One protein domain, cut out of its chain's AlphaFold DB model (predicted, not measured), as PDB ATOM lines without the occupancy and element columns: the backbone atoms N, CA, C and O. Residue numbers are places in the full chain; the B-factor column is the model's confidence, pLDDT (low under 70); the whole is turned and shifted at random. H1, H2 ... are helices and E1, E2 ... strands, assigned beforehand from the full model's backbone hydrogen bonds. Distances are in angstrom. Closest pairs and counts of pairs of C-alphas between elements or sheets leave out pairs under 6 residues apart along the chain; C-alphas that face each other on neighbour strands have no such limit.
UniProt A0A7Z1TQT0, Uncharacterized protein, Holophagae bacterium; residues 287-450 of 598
ATOM      1  N   GLY A 287     -21.193   4.193  44.807       83.81
ATOM      2  CA  GLY A 287     -22.078   3.250  45.486       83.81
ATOM      3  C   GLY A 287     -21.626   1.796  45.379       83.81
ATOM      4  O   GLY A 287     -22.443   0.888  45.527       83.81
ATOM      5  N   ARG A 288     -20.340   1.556  45.095       87.50
ATOM      6  CA  ARG A 288     -19.760   0.209  45.056       87.50
ATOM      7  C   ARG A 288     -19.461  -0.237  46.474       87.50
ATOM      8  O   ARG A 288     -18.884   0.538  47.227       87.50
ATOM      9  N   VAL A 289     -19.788  -1.480  46.820       92.38
ATOM     10  CA  VAL A 289     -19.383  -2.068  48.107       92.38
ATOM     11  C   VAL A 289     -17.865  -2.210  48.121       92.38
ATOM     12  O   VAL A 289     -17.325  -2.943  47.299       92.38
ATOM     13  N   THR A 290     -17.180  -1.524  49.031       93.25
ATOM     14  CA  THR A 290     -15.719  -1.611  49.206       93.25
ATOM     15  C   THR A 290     -15.336  -2.473  50.401       93.25
ATOM     16  O   THR A 290     -14.256  -3.060  50.417       93.25
ATOM     17  N   SER A 291     -16.217  -2.583  51.399       94.94
ATOM     18  CA  SER A 291     -15.980  -3.405  52.581       94.94
ATOM     19  C   SER A 291     -17.283  -3.883  53.217       94.94
ATOM     20  O   SER A 291     -18.261  -3.139  53.304       94.94
ATOM     21  N   LEU A 292     -17.265  -5.116  53.721       96.00
ATOM     22  CA  LEU A 292     -18.310  -5.721  54.540       96.00
ATOM     23  C   LEU A 292     -17.684  -6.223  55.834       96.00
ATOM     24  O   LEU A 292     -16.849  -7.118  55.792       96.00
ATOM     25  N   ALA A 293     -18.088  -5.678  56.977       94.25
ATOM     26  CA  ALA A 293     -17.731  -6.225  58.283       94.25
ATOM     27  C   ALA A 293     -18.939  -6.963  58.859       94.25
ATOM     28  O   ALA A 293     -20.017  -6.380  58.978       94.25
ATOM     29  N   GLY A 294     -18.756  -8.239  59.174       90.81
ATOM     30  CA  GLY A 294     -19.789  -9.134  59.680       90.81
ATOM     31  C   GLY A 294     -19.517  -9.597  61.115       90.81
ATOM     32  O   GLY A 294     -18.619  -9.081  61.789       90.81
ATOM     33  N   PRO A 295     -20.287 -10.583  61.601       85.69
ATOM     34  CA  PRO A 295     -20.114 -11.135  62.940       85.69
ATOM     35  C   PRO A 295     -18.746 -11.807  63.113       85.69
ATOM     36  O   PRO A 295     -18.094 -12.209  62.146       85.69
ATOM     37  N   ASN A 296     -18.328 -11.970  64.370       84.25
ATOM     38  CA  ASN A 296     -17.103 -12.680  64.762       84.25
ATOM     39  C   ASN A 296     -15.810 -12.101  64.161       84.25
ATOM     40  O   ASN A 296     -14.834 -12.823  63.992       84.25
ATOM     41  N   GLY A 297     -15.809 -10.807  63.823       86.38
ATOM     42  CA  GLY A 297     -14.631 -10.102  63.316       86.38
ATOM     43  C   GLY A 297     -14.300 -10.370  61.847       86.38
ATOM     44  O   GLY A 297     -13.265  -9.896  61.375       86.38
ATOM     45  N   TRP A 298     -15.150 -11.098  61.117       90.12
ATOM     46  CA  TRP A 298     -14.974 -11.325  59.685       90.12
ATOM     47  C   TRP A 298     -15.154 -10.035  58.891       90.12
ATOM     48  O   TRP A 298     -16.129  -9.302  59.076       90.12
ATOM     49  N   ARG A 299     -14.237  -9.788  57.960       92.94
ATOM     50  CA  ARG A 299     -14.297  -8.679  57.017       92.94
ATOM     51  C   ARG A 299     -14.031  -9.176  55.604       92.94
ATOM     52  O   ARG A 299     -13.101  -9.939  55.382       92.94
ATOM     53  N   MET A 300     -14.827  -8.698  54.658       92.88
ATOM     54  CA  MET A 300     -14.555  -8.789  53.229       92.88
ATOM     55  C   MET A 300     -14.154  -7.406  52.726       92.88
ATOM     56  O   MET A 300     -14.862  -6.440  53.009       92.88
ATOM     57  N   ALA A 301     -13.068  -7.306  51.966       92.81
ATOM     58  CA  ALA A 301     -12.694  -6.087  51.256       92.81
ATOM     59  C   ALA A 301     -12.689  -6.331  49.745       92.81
ATOM     60  O   ALA A 301     -12.349  -7.418  49.273       92.81
ATOM     61  N   LEU A 302     -13.106  -5.315  48.992       90.94
ATOM     62  CA  LEU A 302     -13.166  -5.347  47.537       90.94
ATOM     63  C   LEU A 302     -12.305  -4.232  46.967       90.94
ATOM     64  O   LEU A 302     -12.530  -3.055  47.254       90.94
ATOM     65  N   ASP A 303     -11.365  -4.617  46.113       90.12
ATOM     66  CA  ASP A 303     -10.601  -3.690  45.295       90.12
ATOM     67  C   ASP A 303     -11.142  -3.721  43.865       90.12
ATOM     68  O   ASP A 303     -11.364  -4.783  43.279       90.12
ATOM     69  N   TYR A 304     -11.353  -2.544  43.289       87.88
ATOM     70  CA  TYR A 304     -11.803  -2.363  41.909       87.88
ATOM     71  C   TYR A 304     -10.685  -1.815  41.003       87.88
ATOM     72  O   TYR A 304     -10.906  -1.644  39.801       87.88
ATOM     73  N   GLY A 305      -9.500  -1.545  41.567       85.94
ATOM     74  CA  GLY A 305      -8.404  -0.827  40.928       85.94
ATOM     75  C   GLY A 305      -8.764   0.621  40.572       85.94
ATOM     76  O   GLY A 305      -9.804   1.152  40.966       85.94
ATOM     77  N   ASP A 306      -7.927   1.245  39.742       80.56
ATOM     78  CA  ASP A 306      -8.112   2.633  39.281       80.56
ATOM     79  C   ASP A 306      -9.130   2.774  38.131       80.56
ATOM     80  O   ASP A 306      -9.326   3.858  37.575       80.56
ATOM     81  N   ALA A 307      -9.777   1.678  37.722       72.88
ATOM     82  CA  ALA A 307     -10.691   1.682  36.591       72.88
ATOM     83  C   ALA A 307     -12.018   2.361  36.956       72.88
ATOM     84  O   ALA A 307     -12.718   1.943  37.882       72.88
ATOM     85  N   THR A 308     -12.393   3.379  36.178       78.06
ATOM     86  CA  THR A 308     -13.718   4.003  36.255       78.06
ATOM     87  C   THR A 308     -14.797   3.053  35.734       78.06
ATOM     88  O   THR A 308     -14.529   2.329  34.766       78.06
ATOM     89  N   PRO A 309     -16.031   3.112  36.267       85.31
ATOM     90  CA  PRO A 309     -17.129   2.310  35.747       85.31
ATOM     91  C   PRO A 309     -17.362   2.550  34.253       85.31
ATOM     92  O   PRO A 309     -17.250   3.677  33.760       85.31
ATOM     93  N   ALA A 310     -17.694   1.482  33.533       85.31
ATOM     94  CA  ALA A 310     -17.889   1.504  32.094       85.31
ATOM     95  C   ALA A 310     -19.361   1.321  31.720       85.31
ATOM     96  O   ALA A 310     -20.076   0.520  32.322       85.31
ATOM     97  N   VAL A 311     -19.810   2.021  30.682       86.69
ATOM     98  CA  VAL A 311     -21.110   1.769  30.053       86.69
ATOM     99  C   VAL A 311     -21.012   0.588  29.099       86.69
ATOM    100  O   VAL A 311     -20.029   0.426  28.370       86.69
ATOM    101  N   VAL A 312     -22.051  -0.241  29.078       83.94
ATOM    102  CA  VAL A 312     -22.113  -1.387  28.168       83.94
ATOM    103  C   VAL A 312     -22.600  -0.927  26.795       83.94
ATOM    104  O   VAL A 312     -23.720  -0.435  26.647       83.94
ATOM    105  N   ALA A 313     -21.771  -1.111  25.767       83.44
ATOM    106  CA  ALA A 313     -22.095  -0.740  24.394       83.44
ATOM    107  C   ALA A 313     -23.418  -1.383  23.941       83.44
ATOM    108  O   ALA A 313     -23.632  -2.586  24.104       83.44
ATOM    109  N   GLY A 314     -24.308  -0.572  23.366       79.19
ATOM    110  CA  GLY A 314     -25.624  -1.026  22.907       79.19
ATOM    111  C   GLY A 314     -26.649  -1.275  24.020       79.19
ATOM    112  O   GLY A 314     -27.745  -1.746  23.719       79.19
ATOM    113  N   LYS A 315     -26.338  -0.955  25.285       75.38
ATOM    114  CA  LYS A 315     -27.285  -1.026  26.406       75.38
ATOM    115  C   LYS A 315     -27.370   0.300  27.154       75.38
ATOM    116  O   LYS A 315     -26.464   0.683  27.887       75.38
ATOM    117  N   THR A 316     -28.498   0.982  27.006       74.62
ATOM    118  CA  THR A 316     -28.770   2.228  27.728       74.62
ATOM    119  C   THR A 316     -28.933   1.960  29.224       74.62
ATOM    120  O   THR A 316     -29.676   1.063  29.610       74.62
ATOM    121  N   GLY A 317     -28.252   2.746  30.062       74.75
ATOM    122  CA  GLY A 317     -28.415   2.714  31.521       74.75
ATOM    123  C   GLY A 317     -27.726   1.553  32.241       74.75
ATOM    124  O   GLY A 317     -27.887   1.425  33.448       74.75
ATOM    125  N   VAL A 318     -26.953   0.718  31.539       79.31
ATOM    126  CA  VAL A 318     -26.205  -0.383  32.157       79.31
ATOM    127  C   VAL A 318     -24.750   0.030  32.341       79.31
ATOM    128  O   VAL A 318     -23.990   0.099  31.371       79.31
ATOM    129  N   THR A 319     -24.370   0.262  33.594       84.88
ATOM    130  CA  THR A 319     -22.988   0.537  33.997       84.88
ATOM    131  C   THR A 319     -22.421  -0.680  34.714       84.88
ATOM    132  O   THR A 319     -23.078  -1.256  35.582       84.88
ATOM    133  N   VAL A 320     -21.200  -1.070  34.358       86.62
ATOM    134  CA  VAL A 320     -20.479  -2.186  34.971       86.62
ATOM    135  C   VAL A 320     -19.125  -1.745  35.511       86.62
ATOM    136  O   VAL A 320     -18.484  -0.845  34.972       86.62
ATOM    137  N   GLN A 321     -18.664  -2.421  36.555       86.50
ATOM    138  CA  GLN A 321     -17.318  -2.269  37.097       86.50
ATOM    139  C   GLN A 321     -16.658  -3.638  37.219       86.50
ATOM    140  O   GLN A 321     -17.278  -4.561  37.743       86.50
ATOM    141  N   ARG A 322     -15.393  -3.764  36.801       85.50
ATOM    142  CA  ARG A 322     -14.590  -4.961  37.077       85.50
ATOM    143  C   ARG A 322     -14.152  -4.963  38.543       85.50
ATOM    144  O   ARG A 322     -13.623  -3.960  39.017       85.50
ATOM    145  N   ILE A 323     -14.364  -6.075  39.236       86.94
ATOM    146  CA  ILE A 323     -13.765  -6.341  40.551       86.94
ATOM    147  C   ILE A 323     -12.325  -6.782  40.281       86.94
ATOM    148  O   ILE A 323     -12.131  -7.683  39.476       86.94
ATOM    149  N   HIS A 324     -11.329  -6.129  40.874       84.62
ATOM    150  CA  HIS A 324      -9.919  -6.489  40.714       84.62
ATOM    151  C   HIS A 324      -9.552  -7.639  41.656       84.62
ATOM    152  O   HIS A 324      -9.074  -8.686  41.215       84.62
ATOM    153  N   SER A 325      -9.854  -7.479  42.943       86.00
ATOM    154  CA  SER A 325      -9.648  -8.525  43.937       86.00
ATOM    155  C   SER A 325     -10.712  -8.501  45.028       86.00
ATOM    156  O   SER A 325     -11.378  -7.493  45.274       86.00
ATOM    157  N   VAL A 326     -10.875  -9.655  45.666       87.75
ATOM    158  CA  VAL A 326     -11.673  -9.830  46.880       87.75
ATOM    159  C   VAL A 326     -10.756 -10.441  47.925       87.75
ATOM    160  O   VAL A 326     -10.090 -11.435  47.634       87.75
ATOM    161  N   SER A 327     -10.724  -9.870  49.125       87.44
ATOM    162  CA  SER A 327      -9.990 -10.433  50.255       87.44
ATOM    163  C   SER A 327     -10.904 -10.676  51.446       87.44
ATOM    164  O   SER A 327     -11.877  -9.950  51.668       87.44
ATOM    165  N   MET A 328     -10.585 -11.721  52.206       86.69
ATOM    166  CA  MET A 328     -11.227 -12.045  53.475       86.69
ATOM    167  C   MET A 328     -10.214 -11.918  54.607       86.69
ATOM    168  O   MET A 328      -9.088 -12.414  54.529       86.69
ATOM    169  N   GLU A 329     -10.636 -11.272  55.684       87.50
ATOM    170  CA  GLU A 329      -9.834 -11.017  56.871       87.50
ATOM    171  C   GLU A 329     -10.625 -11.401  58.119       87.50
ATOM    172  O   GLU A 329     -11.847 -11.239  58.178       87.50
ATOM    173  N   LEU A 330      -9.923 -11.882  59.140       82.81
ATOM    174  CA  LEU A 330     -10.491 -12.134  60.457       82.81
ATOM    175  C   LEU A 330      -9.812 -11.223  61.476       82.81
ATOM    176  O   LEU A 330      -8.606 -11.312  61.697       82.81
ATOM    177  N   THR A 331     -10.585 -10.357  62.117       80.19
ATOM    178  CA  THR A 331     -10.118  -9.558  63.250       80.19
ATOM    179  C   THR A 331     -10.418 -10.299  64.545       80.19
ATOM    180  O   THR A 331     -11.580 -10.536  64.862       80.19
ATOM    181  N   VAL A 332      -9.379 -10.651  65.302       77.12
ATOM    182  CA  VAL A 332      -9.514 -11.321  66.601       77.12
ATOM    183  C   VAL A 332      -9.088 -10.362  67.708       77.12
ATOM    184  O   VAL A 332      -8.002  -9.778  67.653       77.12
ATOM    185  N   ASP A 333      -9.932 -10.222  68.726       66.06
ATOM    186  CA  ASP A 333      -9.656  -9.402  69.905       66.06
ATOM    187  C   ASP A 333      -9.046 -10.264  71.022       66.06
ATOM    188  O   ASP A 333      -9.747 -10.720  71.922       66.06
ATOM    189  N   GLN A 334      -7.730 -10.512  70.968       55.28
ATOM    190  CA  GLN A 334      -6.964 -11.097  72.083       55.28
ATOM    191  C   GLN A 334      -5.505 -10.621  72.088       55.28
ATOM    192  O   GLN A 334      -4.852 -10.608  71.050       55.28
ATOM    193  N   PRO A 335      -4.900 -10.421  73.271       45.62
ATOM    194  CA  PRO A 335      -4.784  -9.144  74.007       45.62
ATOM    195  C   PRO A 335      -4.402  -7.881  73.193       45.62
ATOM    196  O   PRO A 335      -4.367  -6.788  73.755       45.62
ATOM    197  N   GLN A 336      -4.129  -7.988  71.892       51.62
ATOM    198  CA  GLN A 336      -4.023  -6.873  70.948       51.62
ATOM    199  C   GLN A 336      -4.903  -7.174  69.732       51.62
ATOM    200  O   GLN A 336      -4.970  -8.316  69.286       51.62
ATOM    201  N   ARG A 337      -5.574  -6.158  69.181       54.19
ATOM    202  CA  ARG A 337      -6.392  -6.317  67.972       54.19
ATOM    203  C   ARG A 337      -5.501  -6.778  66.819       54.19
ATOM    204  O   ARG A 337      -4.631  -6.024  66.383       54.19
ATOM    205  N   MET A 338      -5.715  -8.000  66.341       47.97
ATOM    206  CA  MET A 338      -4.937  -8.588  65.253       47.97
ATOM    207  C   MET A 338      -5.858  -8.892  64.076       47.97
ATOM    208  O   MET A 338      -6.853  -9.600  64.226       47.97
ATOM    209  N   THR A 339      -5.515  -8.365  62.902       67.81
ATOM    210  CA  THR A 339      -6.183  -8.691  61.640       67.81
ATOM    211  C   THR A 339      -5.367  -9.762  60.931       67.81
ATOM    212  O   THR A 339      -4.220  -9.531  60.554       67.81
ATOM    213  N   LEU A 340      -5.952 -10.947  60.796       56.31
ATOM    214  CA  LEU A 340      -5.367 -12.070  60.084       56.31
ATOM    215  C   LEU A 340      -5.862 -12.029  58.632       56.31
ATOM    216  O   LEU A 340      -7.055 -12.272  58.411       56.31
ATOM    217  N   PRO A 341      -4.999 -11.718  57.645       69.50
ATOM    218  CA  PRO A 341      -5.352 -11.924  56.249       69.50
ATOM    219  C   PRO A 341      -5.523 -13.428  56.037       69.50
ATOM    220  O   PRO A 341      -4.629 -14.205  56.375       69.50
ATOM    221  N   MET A 342      -6.686 -13.837  55.540       62.16
ATOM    222  CA  MET A 342      -6.966 -15.247  55.296       62.16
ATOM    223  C   MET A 342      -6.609 -15.591  53.859       62.16
ATOM    224  O   MET A 342      -5.640 -16.301  53.624       62.16
ATOM    225  N   ASP A 343      -7.341 -15.005  52.916       67.31
ATOM    226  CA  ASP A 343      -7.239 -15.320  51.498       67.31
ATOM    227  C   ASP A 343      -7.508 -14.053  50.667       67.31
ATOM    228  O   ASP A 343      -8.288 -13.181  51.064       67.31
ATOM    229  N   SER A 344      -6.860 -13.944  49.507       68.94
ATOM    230  CA  SER A 344      -7.105 -12.885  48.526       68.94
ATOM    231  C   SER A 344      -7.144 -13.498  47.137       68.94
ATOM    232  O   SER A 344      -6.171 -14.108  46.700       68.94
ATOM    233  N   TRP A 345      -8.233 -13.265  46.414       74.75
ATOM    234  CA  TRP A 345      -8.432 -13.803  45.074       74.75
ATOM    235  C   TRP A 345      -8.448 -12.681  44.052       74.75
ATOM    236  O   TRP A 345      -9.126 -11.666  44.228       74.75
ATOM    237  N   GLN A 346      -7.721 -12.879  42.955       70.50
ATOM    238  CA  GLN A 346      -7.914 -12.081  41.752       70.50
ATOM    239  C   GLN A 346      -9.208 -12.535  41.097       70.50
ATOM    240  O   GLN A 346      -9.406 -13.719  40.826       70.50
ATOM    241  N   VAL A 347     -10.103 -11.588  40.865       68.06
ATOM    242  CA  VAL A 347     -11.458 -11.883  40.431       68.06
ATOM    243  C   VAL A 347     -11.645 -11.375  39.007       68.06
ATOM    244  O   VAL A 347     -11.426 -10.208  38.717       68.06
ATOM    245  N   GLN A 348     -12.095 -12.233  38.089       65.25
ATOM    246  CA  GLN A 348     -12.618 -11.783  36.792       65.25
ATOM    247  C   GLN A 348     -14.142 -11.681  36.861       65.25
ATOM    248  O   GLN A 348     -14.884 -12.452  36.258       65.25
ATOM    249  N   GLY A 349     -14.610 -10.731  37.670       69.81
ATOM    250  CA  GLY A 349     -16.024 -10.496  37.950       69.81
ATOM    251  C   GLY A 349     -16.428  -9.059  37.651       69.81
ATOM    252  O   GLY A 349     -15.591  -8.158  37.609       69.81
ATOM    253  N   TRP A 350     -17.730  -8.839  37.463       78.12
ATOM    254  CA  TRP A 350     -18.284  -7.515  37.189       78.12
ATOM    255  C   TRP A 350     -19.493  -7.242  38.072       78.12
ATOM    256  O   TRP A 350     -20.345  -8.119  38.233       78.12
ATOM    257  N   LEU A 351     -19.574  -6.016  38.580       81.06
ATOM    258  CA  LEU A 351     -20.673  -5.487  39.378       81.06
ATOM    259  C   LEU A 351     -21.515  -4.524  38.532       81.06
ATOM    260  O   LEU A 351     -20.950  -3.684  37.833       81.06
ATOM    261  N   PHE A 352     -22.846  -4.617  38.609       80.94
ATOM    262  CA  PHE A 352     -23.751  -3.622  38.020       80.94
ATOM    263  C   PHE A 352     -23.953  -2.449  38.975       80.94
ATOM    264  O   PHE A 352     -24.146  -2.657  40.176       80.94
ATOM    265  N   LEU A 353     -23.948  -1.235  38.428       75.38
ATOM    266  CA  LEU A 353     -24.208  -0.004  39.172       75.38
ATOM    267  C   LEU A 353     -25.524   0.621  38.710       75.38
ATOM    268  O   LEU A 353     -25.764   0.747  37.508       75.38
ATOM    269  N   ASP A 354     -26.349   1.043  39.669       64.44
ATOM    270  CA  ASP A 354     -27.644   1.696  39.421       64.44
ATOM    271  C   ASP A 354     -27.520   3.167  38.987       64.44
ATOM    272  O   ASP A 354     -28.494   3.768  38.534       64.44
ATOM    273  N   SER A 355     -26.334   3.767  39.116       62.41
ATOM    274  CA  SER A 355     -26.063   5.144  38.701       62.41
ATOM    275  C   SER A 355     -24.916   5.195  37.696       62.41
ATOM    276  O   SER A 355     -23.902   4.505  37.824       62.41
ATOM    277  N   ALA A 356     -25.095   6.004  36.651       58.00
ATOM    278  CA  ALA A 356     -24.010   6.320  35.735       58.00
ATOM    279  C   ALA A 356     -22.995   7.211  36.468       58.00
ATOM    280  O   ALA A 356     -23.409   8.155  37.148       58.00
ATOM    281  N   PRO A 357     -21.683   6.949  36.348       58.47
ATOM    282  CA  PRO A 357     -20.680   7.831  36.923       58.47
ATOM    283  C   PRO A 357     -20.828   9.236  36.326       58.47
ATOM    284  O   PRO A 357     -21.114   9.396  35.138       58.47
ATOM    285  N   GLY A 358     -20.606  10.266  37.143       56.31
ATOM    286  CA  GLY A 358     -20.419  11.616  36.619       56.31
ATOM    287  C   GLY A 358     -19.152  11.663  35.757       56.31
ATOM    288  O   GLY A 358     -18.076  11.325  36.240       56.31
ATOM    289  N   GLY A 359     -19.273  12.059  34.486       63.00
ATOM    290  CA  GLY A 359     -18.154  12.149  33.535       63.00
ATOM    291  C   GLY A 359     -18.424  11.429  32.210       63.00
ATOM    292  O   GLY A 359     -19.550  11.015  31.948       63.00
ATOM    293  N   SER A 360     -17.397  11.299  31.363       63.09
ATOM    294  CA  SER A 360     -17.445  10.487  30.135       63.09
ATOM    295  C   SER A 360     -17.052   9.044  30.472       63.09
ATOM    296  O   SER A 360     -15.856   8.784  30.627       63.09
ATOM    297  N   PRO A 361     -18.003   8.106  30.628       73.31
ATOM    298  CA  PRO A 361     -17.680   6.740  31.016       73.31
ATOM    299  C   PRO A 361     -16.891   6.024  29.917       73.31
ATOM    300  O   PRO A 361     -17.122   6.229  28.721       73.31
ATOM    301  N   ALA A 362     -15.994   5.125  30.327       78.62
ATOM    302  CA  ALA A 362     -15.409   4.155  29.410       78.62
ATOM    303  C   ALA A 362     -16.526   3.311  28.772       78.62
ATOM    304  O   ALA A 362     -17.564   3.080  29.387       78.62
ATOM    305  N   THR A 363     -16.337   2.848  27.538       82.94
ATOM    306  CA  THR A 363     -17.298   1.954  26.874       82.94
ATOM    307  C   THR A 363     -16.725   0.547  26.816       82.94
ATOM    308  O   THR A 363     -15.601   0.366  26.357       82.94
ATOM    309  N   MET A 364     -17.502  -0.439  27.254       83.69
ATOM    310  CA  MET A 364     -17.157  -1.859  27.173       83.69
ATOM    311  C   MET A 364     -18.070  -2.584  26.190       83.69
ATOM    312  O   MET A 364     -19.291  -2.402  26.216       83.69
ATOM    313  N   ALA A 365     -17.506  -3.440  25.338       84.44
ATOM    314  CA  ALA A 365     -18.313  -4.262  24.446       84.44
ATOM    315  C   ALA A 365     -19.069  -5.340  25.239       84.44
ATOM    316  O   ALA A 365     -18.519  -5.976  26.134       84.44
ATOM    317  N   ALA A 366     -20.328  -5.615  24.879       80.56
ATOM    318  CA  ALA A 366     -21.106  -6.679  25.525       80.56
ATOM    319  C   ALA A 366     -20.453  -8.072  25.386       80.56
ATOM    320  O   ALA A 366     -20.656  -8.930  26.239       80.56
ATOM    321  N   SER A 367     -19.646  -8.286  24.339       81.62
ATOM    322  CA  SER A 367     -18.853  -9.506  24.133       81.62
ATOM    323  C   SER A 367     -17.757  -9.711  25.180       81.62
ATOM    324  O   SER A 367     -17.350 -10.843  25.407       81.62
ATOM    325  N   GLU A 368     -17.292  -8.643  25.834       81.81
ATOM    326  CA  GLU A 368     -16.314  -8.706  26.928       81.81
ATOM    327  C   GLU A 368     -16.967  -9.037  28.278       81.81
ATOM    328  O   GLU A 368     -16.278  -9.207  29.280       81.81
ATOM    329  N   LEU A 369     -18.302  -9.138  28.313       81.25
ATOM    330  CA  LEU A 369     -19.097  -9.355  29.517       81.25
ATOM    331  C   LEU A 369     -19.995 -10.596  29.350       81.25
ATOM    332  O   LEU A 369     -21.206 -10.469  29.112       81.25
ATOM    333  N   PRO A 370     -19.440 -11.815  29.473       79.38
ATOM    334  CA  PRO A 370     -20.222 -13.041  29.371       79.38
ATOM    335  C   PRO A 370     -21.429 -13.028  30.319       79.38
ATOM    336  O   PRO A 370     -21.321 -12.717  31.506       79.38
ATOM    337  N   GLY A 371     -22.614 -13.336  29.786       80.31
ATOM    338  CA  GLY A 371     -23.848 -13.384  30.574       80.31
ATOM    339  C   GLY A 371     -24.414 -12.022  31.006       80.31
ATOM    340  O   GLY A 371     -25.369 -11.999  31.779       80.31
ATOM    341  N   VAL A 372     -23.912 -10.886  30.499       82.12
ATOM    342  CA  VAL A 372     -24.376  -9.536  30.894       82.12
ATOM    343  C   VAL A 372     -25.884  -9.326  30.734       82.12
ATOM    344  O   VAL A 372     -26.498  -8.603  31.511       82.12
ATOM    345  N   ALA A 373     -26.513  -9.938  29.726       82.38
ATOM    346  CA  ALA A 373     -27.965  -9.874  29.554       82.38
ATOM    347  C   ALA A 373     -28.713 -10.595  30.671       82.38
ATOM    348  O   ALA A 373     -29.686 -10.062  31.191       82.38
ATOM    349  N   ASP A 374     -28.234 -11.769  31.057       83.94
ATOM    350  CA  ASP A 374     -28.861 -12.563  32.099       83.94
ATOM    351  C   ASP A 374     -28.674 -11.947  33.487       83.94
ATOM    352  O   ASP A 374     -29.642 -11.765  34.222       83.94
ATOM    353  N   ARG A 375     -27.453 -11.511  33.810       82.31
ATOM    354  CA  ARG A 375     -27.182 -10.834  35.081       82.31
ATOM    355  C   ARG A 375     -27.933  -9.507  35.208       82.31
ATOM    356  O   ARG A 375     -28.437  -9.208  36.279       82.31
ATOM    357  N   SER A 376     -28.068  -8.745  34.119       82.31
ATOM    358  CA  SER A 376     -28.866  -7.510  34.111       82.31
ATOM    359  C   SER A 376     -30.353  -7.783  34.364       82.31
ATOM    360  O   SER A 376     -30.979  -7.032  35.108       82.31
ATOM    361  N   ARG A 377     -30.914  -8.871  33.812       86.31
ATOM    362  CA  ARG A 377     -32.287  -9.296  34.138       86.31
ATOM    363  C   ARG A 377     -32.423  -9.699  35.603       86.31
ATOM    364  O   ARG A 377     -33.370  -9.269  36.248       86.31
ATOM    365  N   ARG A 378     -31.478 -10.482  36.135       86.19
ATOM    366  CA  ARG A 378     -31.485 -10.891  37.549       86.19
ATOM    367  C   ARG A 378     -31.356  -9.695  38.495       86.19
ATOM    368  O   ARG A 378     -32.111  -9.614  39.450       86.19
ATOM    369  N   ALA A 379     -30.486  -8.732  38.193       84.56
ATOM    370  CA  ALA A 379     -30.366  -7.487  38.956       84.56
ATOM    371  C   ALA A 379     -31.694  -6.714  39.011       84.56
ATOM    372  O   ALA A 379     -32.126  -6.289  40.081       84.56
ATOM    373  N   ALA A 380     -32.375  -6.585  37.866       86.00
ATOM    374  CA  ALA A 380     -33.693  -5.960  37.804       86.00
ATOM    375  C   ALA A 380     -34.750  -6.738  38.612       86.00
ATOM    376  O   ALA A 380     -35.554  -6.116  39.300       86.00
ATOM    377  N   ALA A 381     -34.716  -8.075  38.576       89.88
ATOM    378  CA  ALA A 381     -35.617  -8.924  39.360       89.88
ATOM    379  C   ALA A 381     -35.400  -8.762  40.875       89.88
ATOM    380  O   ALA A 381     -36.369  -8.602  41.609       89.88
ATOM    381  N   VAL A 382     -34.144  -8.709  41.338       89.94
ATOM    382  CA  VAL A 382     -33.821  -8.443  42.754       89.94
ATOM    383  C   VAL A 382     -34.347  -7.082  43.189       89.94
ATOM    384  O   VAL A 382     -34.935  -6.959  44.259       89.94
ATOM    385  N   ARG A 383     -34.183  -6.051  42.355       88.25
ATOM    386  CA  ARG A 383     -34.714  -4.718  42.652       88.25
ATOM    387  C   ARG A 383     -36.238  -4.715  42.738       88.25
ATOM    388  O   ARG A 383     -36.782  -4.198  43.706       88.25
ATOM    389  N   GLN A 384     -36.913  -5.343  41.776       90.94
ATOM    390  CA  GLN A 384     -38.367  -5.487  41.789       90.94
ATOM    391  C   GLN A 384     -38.855  -6.241  43.036       90.94
ATOM    392  O   GLN A 384     -39.889  -5.891  43.599       90.94
ATOM    393  N   GLU A 385     -38.120  -7.261  43.480       92.94
ATOM    394  CA  GLU A 385     -38.416  -7.977  44.718       92.94
ATOM    395  C   GLU A 385     -38.285  -7.080  45.955       92.94
ATOM    396  O   GLU A 385     -39.181  -7.086  46.800       92.94
ATOM    397  N   VAL A 386     -37.219  -6.280  46.051       92.19
ATOM    398  CA  VAL A 386     -37.030  -5.323  47.154       92.19
ATOM    399  C   VAL A 386     -38.148  -4.281  47.171       92.19
ATOM    400  O   VAL A 386     -38.743  -4.065  48.226       92.19
ATOM    401  N   ASP A 387     -38.477  -3.685  46.022       90.31
ATOM    402  CA  ASP A 387     -39.558  -2.699  45.898       90.31
ATOM    403  C   ASP A 387     -40.900  -3.307  46.342       90.31
ATOM    404  O   ASP A 387     -41.589  -2.756  47.202       90.31
ATOM    405  N   ARG A 388     -41.214  -4.518  45.859       92.38
ATOM    406  CA  ARG A 388     -42.414  -5.269  46.257       92.38
ATOM    407  C   ARG A 388     -42.457  -5.522  47.764       92.38
ATOM    408  O   ARG A 388     -43.516  -5.379  48.370       92.38
ATOM    409  N   LEU A 389     -41.342  -5.928  48.376       93.00
ATOM    410  CA  LEU A 389     -41.273  -6.168  49.821       93.00
ATOM    411  C   LEU A 389     -41.488  -4.882  50.623       93.00
ATOM    412  O   LEU A 389     -42.156  -4.920  51.656       93.00
ATOM    413  N   CYS A 390     -40.976  -3.751  50.149       89.50
ATOM    414  CA  CYS A 390     -41.207  -2.454  50.782       89.50
ATOM    415  C   CYS A 390     -42.680  -2.036  50.701       89.50
ATOM    416  O   CYS A 390     -43.254  -1.641  51.716       89.50
ATOM    417  N   ASP A 391     -43.320  -2.228  49.544       89.06
ATOM    418  CA  ASP A 391     -44.745  -1.941  49.357       89.06
ATOM    419  C   ASP A 391     -45.622  -2.750  50.327       89.06
ATOM    420  O   ASP A 391     -46.463  -2.194  51.038       89.06
ATOM    421  N   VAL A 392     -45.414  -4.071  50.411       87.94
ATOM    422  CA  VAL A 392     -46.267  -4.956  51.233       87.94
ATOM    423  C   VAL A 392     -46.017  -4.814  52.732       87.94
ATOM    424  O   VAL A 392     -46.918  -5.070  53.529       87.94
ATOM    425  N   THR A 393     -44.816  -4.397  53.135       85.50
ATOM    426  CA  THR A 393     -44.491  -4.123  54.544       85.50
ATOM    427  C   THR A 393     -44.829  -2.694  54.954       85.50
ATOM    428  O   THR A 393     -44.714  -2.360  56.132       85.50
ATOM    429  N   SER A 394     -45.265  -1.848  54.007       83.44
ATOM    430  CA  SER A 394     -45.401  -0.400  54.209       83.44
ATOM    431  C   SER A 394     -44.108   0.251  54.722       83.44
ATOM    432  O   SER A 394     -44.147   1.303  55.365       83.44
ATOM    433  N   ALA A 395     -42.958  -0.376  54.461       80.56
ATOM    434  CA  ALA A 395     -41.668   0.162  54.836       80.56
ATOM    435  C   ALA A 395     -41.329   1.316  53.894       80.56
ATOM    436  O   ALA A 395     -41.231   1.151  52.679       80.56
ATOM    437  N   SER A 396     -41.120   2.503  54.458       71.06
ATOM    438  CA  SER A 396     -40.500   3.584  53.706       71.06
ATOM    439  C   SER A 396     -38.996   3.365  53.755       71.06
ATOM    440  O   SER A 396     -38.373   3.531  54.804       71.06
ATOM    441  N   LEU A 397     -38.418   2.966  52.623       70.12
ATOM    442  CA  LEU A 397     -36.970   2.951  52.464       70.12
ATOM    443  C   LEU A 397     -36.447   4.347  52.769       70.12
ATOM    444  O   LEU A 397     -36.729   5.310  52.057       70.12
ATOM    445  N   THR A 398     -35.720   4.445  53.877       63.22
ATOM    446  CA  THR A 398     -35.403   5.731  54.505       63.22
ATOM    447  C   THR A 398     -34.493   6.611  53.641       63.22
ATOM    448  O   THR A 398     -34.428   7.820  53.854       63.22
ATOM    449  N   SER A 399     -33.816   6.036  52.638       75.81
ATOM    450  CA  SER A 399     -33.020   6.773  51.653       75.81
ATOM    451  C   SER A 399     -32.807   5.988  50.350       75.81
ATOM    452  O   SER A 399     -32.765   4.756  50.341       75.81
ATOM    453  N   ALA A 400     -32.586   6.710  49.244       80.56
ATOM    454  CA  ALA A 400     -32.122   6.127  47.979       80.56
ATOM    455  C   ALA A 400     -30.773   5.390  48.130       80.56
ATOM    456  O   ALA A 400     -30.509   4.429  47.413       80.56
ATOM    457  N   GLU A 401     -29.950   5.807  49.097       83.19
ATOM    458  CA  GLU A 401     -28.676   5.165  49.426       83.19
ATOM    459  C   GLU A 401     -28.874   3.738  49.961       83.19
ATOM    460  O   GLU A 401     -28.149   2.824  49.574       83.19
ATOM    461  N   GLN A 402     -29.884   3.515  50.808       85.81
ATOM    462  CA  GLN A 402     -30.171   2.191  51.362       85.81
ATOM    463  C   GLN A 402     -30.619   1.203  50.274       85.81
ATOM    464  O   GLN A 402     -30.139   0.071  50.233       85.81
ATOM    465  N   LEU A 403     -31.471   1.649  49.346       85.00
ATOM    466  CA  LEU A 403     -31.833   0.875  48.154       85.00
ATOM    467  C   LEU A 403     -30.612   0.526  47.305       85.00
ATOM    468  O   LEU A 403     -30.422  -0.632  46.938       85.00
ATOM    469  N   GLN A 404     -29.770   1.523  47.022       85.00
ATOM    470  CA  GLN A 404     -28.554   1.339  46.237       85.00
ATOM    471  C   GLN A 404     -27.609   0.329  46.898       85.00
ATOM    472  O   GLN A 404     -27.022  -0.505  46.216       85.00
ATOM    473  N   ARG A 405     -27.499   0.353  48.230       90.12
ATOM    474  CA  ARG A 405     -26.689  -0.585  49.013       90.12
ATOM    475  C   ARG A 405     -27.214  -2.021  48.930       90.12
ATOM    476  O   ARG A 405     -26.430  -2.934  48.682       90.12
ATOM    477  N   ILE A 406     -28.526  -2.227  49.075       92.50
ATOM    478  CA  ILE A 406     -29.163  -3.549  48.925       92.50
ATOM    479  C   ILE A 406     -28.965  -4.076  47.496       92.50
ATOM    480  O   ILE A 406     -28.562  -5.226  47.307       92.50
ATOM    481  N   ALA A 407     -29.173  -3.231  46.484       88.81
ATOM    482  CA  ALA A 407     -28.940  -3.592  45.088       88.81
ATOM    483  C   ALA A 407     -27.463  -3.935  44.819       88.81
ATOM    484  O   ALA A 407     -27.170  -4.940  44.168       88.81
ATOM    485  N   ALA A 408     -26.522  -3.163  45.373       89.31
ATOM    486  CA  ALA A 408     -25.090  -3.409  45.232       89.31
ATOM    487  C   ALA A 408     -24.668  -4.750  45.856       89.31
ATOM    488  O   ALA A 408     -23.919  -5.499  45.231       89.31
ATOM    489  N   LEU A 409     -25.194  -5.103  47.034       94.38
ATOM    490  CA  LEU A 409     -24.989  -6.420  47.653       94.38
ATOM    491  C   LEU A 409     -25.582  -7.552  46.804       94.38
ATOM    492  O   LEU A 409     -24.945  -8.589  46.616       94.38
ATOM    493  N   GLY A 410     -26.773  -7.335  46.239       92.56
ATOM    494  CA  GLY A 410     -27.423  -8.281  45.333       92.56
ATOM    495  C   GLY A 410     -26.568  -8.577  44.100       92.56
ATOM    496  O   GLY A 410     -26.298  -9.733  43.760       92.56
ATOM    497  N   ASN A 411     -26.069  -7.511  43.474       88.75
ATOM    498  CA  ASN A 411     -25.167  -7.585  42.331       88.75
ATOM    499  C   ASN A 411     -23.828  -8.230  42.695       88.75
ATOM    500  O   ASN A 411     -23.301  -9.016  41.904       88.75
ATOM    501  N   LEU A 412     -23.298  -7.945  43.887       91.50
ATOM    502  CA  LEU A 412     -22.056  -8.534  44.359       91.50
ATOM    503  C   LEU A 412     -22.201 -10.045  44.548       91.50
ATOM    504  O   LEU A 412     -21.387 -10.790  44.011       91.50
ATOM    505  N   ARG A 413     -23.265 -10.523  45.208       92.19
ATOM    506  CA  ARG A 413     -23.528 -11.966  45.353       92.19
ATOM    507  C   ARG A 413     -23.525 -12.669  43.995       92.19
ATOM    508  O   ARG A 413     -22.860 -13.687  43.833       92.19
ATOM    509  N   MET A 414     -24.220 -12.109  43.002       87.00
ATOM    510  CA  MET A 414     -24.246 -12.674  41.648       87.00
ATOM    511  C   MET A 414     -22.871 -12.651  40.972       87.00
ATOM    512  O   MET A 414     -22.544 -13.565  40.214       87.00
ATOM    513  N   ALA A 415     -22.063 -11.614  41.206       85.81
ATOM    514  CA  ALA A 415     -20.696 -11.563  40.704       85.81
ATOM    515  C   ALA A 415     -19.841 -12.676  41.327       85.81
ATOM    516  O   ALA A 415     -19.144 -13.365  40.584       85.81
ATOM    517  N   LEU A 416     -19.972 -12.892  42.643       86.56
ATOM    518  CA  LEU A 416     -19.249 -13.914  43.402       86.56
ATOM    519  C   LEU A 416     -19.662 -15.352  43.029       86.56
ATOM    520  O   LEU A 416     -18.807 -16.222  42.922       86.56
ATOM    521  N   GLN A 417     -20.946 -15.603  42.754       84.19
ATOM    522  CA  GLN A 417     -21.449 -16.930  42.345       84.19
ATOM    523  C   GLN A 417     -20.849 -17.448  41.036       84.19
ATOM    524  O   GLN A 417     -20.817 -18.650  40.797       84.19
ATOM    525  N   ASN A 418     -20.430 -16.536  40.163       72.31
ATOM    526  CA  ASN A 418     -19.846 -16.877  38.871       72.31
ATOM    527  C   ASN A 418     -18.314 -16.821  38.902       72.31
ATOM    528  O   ASN A 418     -17.696 -16.777  37.839       72.31
ATOM    529  N   LEU A 419     -17.708 -16.736  40.088       70.94
ATOM    530  CA  LEU A 419     -16.262 -16.790  40.206       70.94
ATOM    531  C   LEU A 419     -15.781 -18.210  39.991       70.94
ATOM    532  O   LEU A 419     -16.104 -19.122  40.747       70.94
ATOM    533  N   GLU A 420     -14.937 -18.363  38.984       61.50
ATOM    534  CA  GLU A 420     -14.006 -19.473  38.929       61.50
ATOM    535  C   GLU A 420     -12.914 -19.181  39.962       61.50
ATOM    536  O   GLU A 420     -11.965 -18.446  39.692       61.50
ATOM    537  N   LEU A 421     -13.083 -19.691  41.186       60.06
ATOM    538  CA  LEU A 421     -11.969 -19.758  42.129       60.06
ATOM    539  C   LEU A 421     -10.877 -20.607  41.467       60.06
ATOM    540  O   LEU A 421     -11.166 -21.691  40.952       60.06
ATOM    541  N   GLY A 422      -9.646 -20.092  41.421       56.56
ATOM    542  CA  GLY A 422      -8.525 -20.792  40.801       56.56
ATOM    543  C   GLY A 422      -8.432 -22.219  41.339       56.56
ATOM    544  O   GLY A 422      -8.509 -22.439  42.545       56.56
ATOM    545  N   SER A 423      -8.289 -23.203  40.448       45.88
ATOM    546  CA  SER A 423      -8.416 -24.641  40.736       45.88
ATOM    547  C   SER A 423      -7.316 -25.240  41.638       45.88
ATOM    548  O   SER A 423      -7.066 -26.442  41.577       45.88
ATOM    549  N   GLY A 424      -6.628 -24.427  42.442       52.12
ATOM    550  CA  GLY A 424      -5.563 -24.831  43.361       52.12
ATOM    551  C   GLY A 424      -5.692 -24.274  44.782       52.12
ATOM    552  O   GLY A 424      -4.905 -24.677  45.636       52.12
ATOM    553  N   ASP A 425      -6.666 -23.401  45.056       54.88
ATOM    554  CA  ASP A 425      -6.819 -22.780  46.374       54.88
ATOM    555  C   ASP A 425      -7.723 -23.623  47.285       54.88
ATOM    556  O   ASP A 425      -8.727 -24.200  46.855       54.88
ATOM    557  N   ALA A 426      -7.368 -23.713  48.570       54.41
ATOM    558  CA  ALA A 426      -8.244 -24.313  49.570       54.41
ATOM    559  C   ALA A 426      -9.566 -23.522  49.635       54.41
ATOM    560  O   ALA A 426      -9.546 -22.298  49.502       54.41
ATOM    561  N   PRO A 427     -10.720 -24.181  49.860       58.75
ATOM    562  CA  PRO A 427     -11.969 -23.456  50.028       58.75
ATOM    563  C   PRO A 427     -11.844 -22.494  51.220       58.75
ATOM    564  O   PRO A 427     -11.290 -22.890  52.257       58.75
ATOM    565  N   PRO A 428     -12.350 -21.256  51.090       65.62
ATOM    566  CA  PRO A 428     -12.247 -20.265  52.147       65.62
ATOM    567  C   PRO A 428     -12.931 -20.748  53.424       65.62
ATOM    568  O   PRO A 428     -13.896 -21.515  53.391       65.62
ATOM    569  N   ALA A 429     -12.449 -20.261  54.569       70.06
ATOM    570  CA  ALA A 429     -13.048 -20.565  55.870       70.06
ATOM    571  C   ALA A 429     -14.512 -20.090  55.982       70.06
ATOM    572  O   ALA A 429     -15.289 -20.673  56.735       70.06
ATOM    573  N   VAL A 430     -14.875 -19.055  55.221       79.31
ATOM    574  CA  VAL A 430     -16.235 -18.531  55.072       79.31
ATOM    575  C   VAL A 430     -16.518 -18.396  53.583       79.31
ATOM    576  O   VAL A 430     -15.733 -17.770  52.875       79.31
ATOM    577  N   ASP A 431     -17.634 -18.950  53.109       85.81
ATOM    578  CA  ASP A 431     -18.053 -18.795  51.716       85.81
ATOM    579  C   ASP A 431     -18.368 -17.310  51.419       85.81
ATOM    580  O   ASP A 431     -19.284 -16.746  52.031       85.81
ATOM    581  N   PRO A 432     -17.646 -16.653  50.487       88.44
ATOM    582  CA  PRO A 432     -17.901 -15.267  50.109       88.44
ATOM    583  C   PRO A 432     -19.338 -15.025  49.630       88.44
ATOM    584  O   PRO A 432     -19.911 -13.970  49.904       88.44
ATOM    585  N   VAL A 433     -19.944 -15.994  48.937       90.62
ATOM    586  CA  VAL A 433     -21.329 -15.891  48.458       90.62
ATOM    587  C   VAL A 433     -22.294 -15.903  49.637       90.62
ATOM    588  O   VAL A 433     -23.204 -15.071  49.690       90.62
ATOM    589  N   GLU A 434     -22.096 -16.807  50.596       92.12
ATOM    590  CA  GLU A 434     -22.903 -16.871  51.818       92.12
ATOM    591  C   GLU A 434     -22.747 -15.587  52.645       92.12
ATOM    592  O   GLU A 434     -23.746 -14.997  53.055       92.12
ATOM    593  N   PHE A 435     -21.517 -15.092  52.817       93.44
ATOM    594  CA  PHE A 435     -21.228 -13.870  53.572       93.44
ATOM    595  C   PHE A 435     -21.955 -12.644  53.002       93.44
ATOM    596  O   PHE A 435     -22.605 -11.904  53.741       93.44
ATOM    597  N   VAL A 436     -21.920 -12.461  51.676       95.50
ATOM    598  CA  VAL A 436     -22.658 -11.376  51.008       95.50
ATOM    599  C   VAL A 436     -24.170 -11.605  51.059       95.50
ATOM    600  O   VAL A 436     -24.922 -10.643  51.199       95.50
ATOM    601  N   THR A 437     -24.637 -12.856  50.996       96.25
ATOM    602  CA  THR A 437     -26.068 -13.182  51.133       96.25
ATOM    603  C   THR A 437     -26.595 -12.790  52.519       96.25
ATOM    604  O   THR A 437     -27.648 -12.162  52.618       96.25
ATOM    605  N   ARG A 438     -25.828 -13.070  53.582       96.00
ATOM    606  CA  ARG A 438     -26.136 -12.655  54.961       96.00
ATOM    607  C   ARG A 438     -26.132 -11.131  55.110       96.00
ATOM    608  O   ARG A 438     -27.072 -10.568  55.669       96.00
ATOM    609  N   ALA A 439     -25.142 -10.450  54.529       96.50
ATOM    610  CA  ALA A 439     -25.089  -8.986  54.508       96.50
ATOM    611  C   ALA A 439     -26.301  -8.366  53.789       96.50
ATOM    612  O   ALA A 439     -26.901  -7.418  54.293       96.50
ATOM    613  N   TRP A 440     -26.698  -8.924  52.641       96.94
ATOM    614  CA  TRP A 440     -27.889  -8.498  51.901       96.94
ATOM    615  C   TRP A 440     -29.160  -8.664  52.735       96.94
ATOM    616  O   TRP A 440     -29.943  -7.725  52.864       96.94
ATOM    617  N   ALA A 441     -29.332  -9.833  53.355       96.69
ATOM    618  CA  ALA A 441     -30.487 -10.130  54.190       96.69
ATOM    619  C   ALA A 441     -30.561  -9.206  55.421       96.69
ATOM    620  O   ALA A 441     -31.658  -8.806  55.818       96.69
ATOM    621  N   SER A 442     -29.407  -8.838  55.988       94.75
ATOM    622  CA  SER A 442     -29.274  -7.870  57.083       94.75
ATOM    623  C   SER A 442     -29.688  -6.459  56.672       94.75
ATOM    624  O   SER A 442     -30.531  -5.846  57.333       94.75
ATOM    625  N   GLU A 443     -29.160  -5.949  55.556       93.81
ATOM    626  CA  GLU A 443     -29.508  -4.614  55.054       93.81
ATOM    627  C   GLU A 443     -30.985  -4.520  54.654       93.81
ATOM    628  O   GLU A 443     -31.652  -3.545  55.013       93.81
ATOM    629  N   LEU A 444     -31.532  -5.553  54.000       94.44
ATOM    630  CA  LEU A 444     -32.957  -5.618  53.682       94.44
ATOM    631  C   LEU A 444     -33.817  -5.681  54.952       94.44
ATOM    632  O   LEU A 444     -34.755  -4.904  55.091       94.44
ATOM    633  N   GLY A 445     -33.487  -6.544  55.917       92.62
ATOM    634  CA  GLY A 445     -34.248  -6.649  57.166       92.62
ATOM    635  C   GLY A 445     -34.257  -5.340  57.963       92.62
ATOM    636  O   GLY A 445     -35.294  -4.924  58.484       92.62
ATOM    637  N   ARG A 446     -33.127  -4.624  58.007       88.31
ATOM    638  CA  ARG A 446     -33.036  -3.290  58.624       88.31
ATOM    639  C   ARG A 446     -33.870  -2.249  57.883       88.31
ATOM    640  O   ARG A 446     -34.524  -1.429  58.523       88.31
ATOM    641  N   ALA A 447     -33.873  -2.297  56.552       89.19
ATOM    642  CA  ALA A 447     -34.697  -1.426  55.724       89.19
ATOM    643  C   ALA A 447     -36.194  -1.638  55.976       89.19
ATOM    644  O   ALA A 447     -36.920  -0.676  56.212       89.19
ATOM    645  N   LEU A 448     -36.633  -2.897  55.999       90.25
ATOM    646  CA  LEU A 448     -38.040  -3.259  56.159       90.25
ATOM    647  C   LEU A 448     -38.560  -3.039  57.589       90.25
ATOM    648  O   LEU A 448     -39.738  -2.752  57.774       90.25
ATOM    649  N   THR A 449     -37.704  -3.142  58.611       87.44
ATOM    650  CA  THR A 449     -38.085  -2.863  60.012       87.44
ATOM    651  C   THR A 449     -37.980  -1.387  60.406       87.44
ATOM    652  O   THR A 449     -38.380  -1.024  61.512       87.44
ATOM    653  N   GLY A 450     -37.401  -0.529  59.559       76.19
ATOM    654  CA  GLY A 450     -37.113   0.867  59.902       76.19
ATOM    655  C   GLY A 450     -36.039   1.045  60.987       76.19
ATOM    656  O   GLY A 450     -35.841   2.154  61.488       76.19
TER     657      GLY A 450
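Overview. This is residues 287 to 450 of the 598 residues of an uncharacterized protein of Holophagae bacterium (UniProt A0A7Z1TQT0). A strongly twisted sheet, drawn out along the long hairpin E4 and E5, is packed through its strand E5 on a bundle of three helices; H2 crosses the sheet, while H1 and H3 only graze it near their first residues. E2 lies beside residues 324 to 330 of E4, with E1 on the other side of E2, and the short strands E3 and E6 lie at the other end of the sheet, where E3 is beside residues 319 to 320 of E4. The printed part has 164 residues, with six named strands followed by three named helices. The branched sheet is mixed, and the class is mixed, helices and strands. The whole is compact, with a radius of gyration of the C-alphas of 16.8 A and spans of 53 by 41 by 28 A.

Along the chain. E4, residues 319 to 334, is 42.9 A long and bends by 61 degrees at residue 322. E5, residues 336 to 353, is 38.3 A long and bends by 96 degrees at residue 348. E1 is residues 289 to 293, beginning at C-alpha 289 (-19.383, -2.068, 48.107); E2 is 298 to 303, E3 310 to 312 and E6 362 to 364. H1, residues 372 to 393, is 31.5 A long; H2, 400 to 417, is 26.0 A; H3, 432 to 449, is 25.7 A and ends at C-alpha 449 (-38.085, -2.863, 60.012).

Arrangement. E4 has E2 and E3 on one side and E5 on the other, in staggered pairing. E3, E4 and E5 form a meander, each strand the antiparallel neighbour of the one before. In the hairpin E4 and E5, N 328 and O 343 are 3.0 A apart; in the hairpin E3 and E4, N 310 and O 320 are 2.8 A apart. E2 is antiparallel to E4, with N 301 and O 327 at 2.9 A, and to E1, with N 292 and O 300 at 2.8 A. E6 is parallel to E3, with N 311 and O 362 at 2.8 A. H2 is on the sheet at a height of 5.3 A, only just over E4, with 3 of its C-alphas falling on that strand, and runs across the strands at 87 degrees to E4 on the local plane. The closest C-alphas of H2 and E5 are those of Ala 415 and Gly 349, 5.5 A apart. The helices form an up-and-down bundle, each running against the one before. H2 and H3 touch at Arg 413 and Val 433, 5.5 A between C-alphas, at a shallow tilt of 23 degrees, opposite ways. H1, with residues 375 to 383 alone, touches residues 407 to 414 of H2 at a steep tilt of 44 degrees; the closest C-alphas are those of Ala 379 and Asn 411, 6.2 A. In H1, H2 and H3 every O i to N i+4 pair is within hydrogen-bond range.

Size, cuts and confidence. The two C-alphas farthest apart, those of Gly 314 and Pro 335, are 55.8 A apart. The printed part has no cut, and the long link is H2 to H3, residues 418 to 431. Mean pLDDT of the printed part is 80.6; residues 333 to 344, 347 to 349, 354 to 360, 398 and 420 to 428 are under 70.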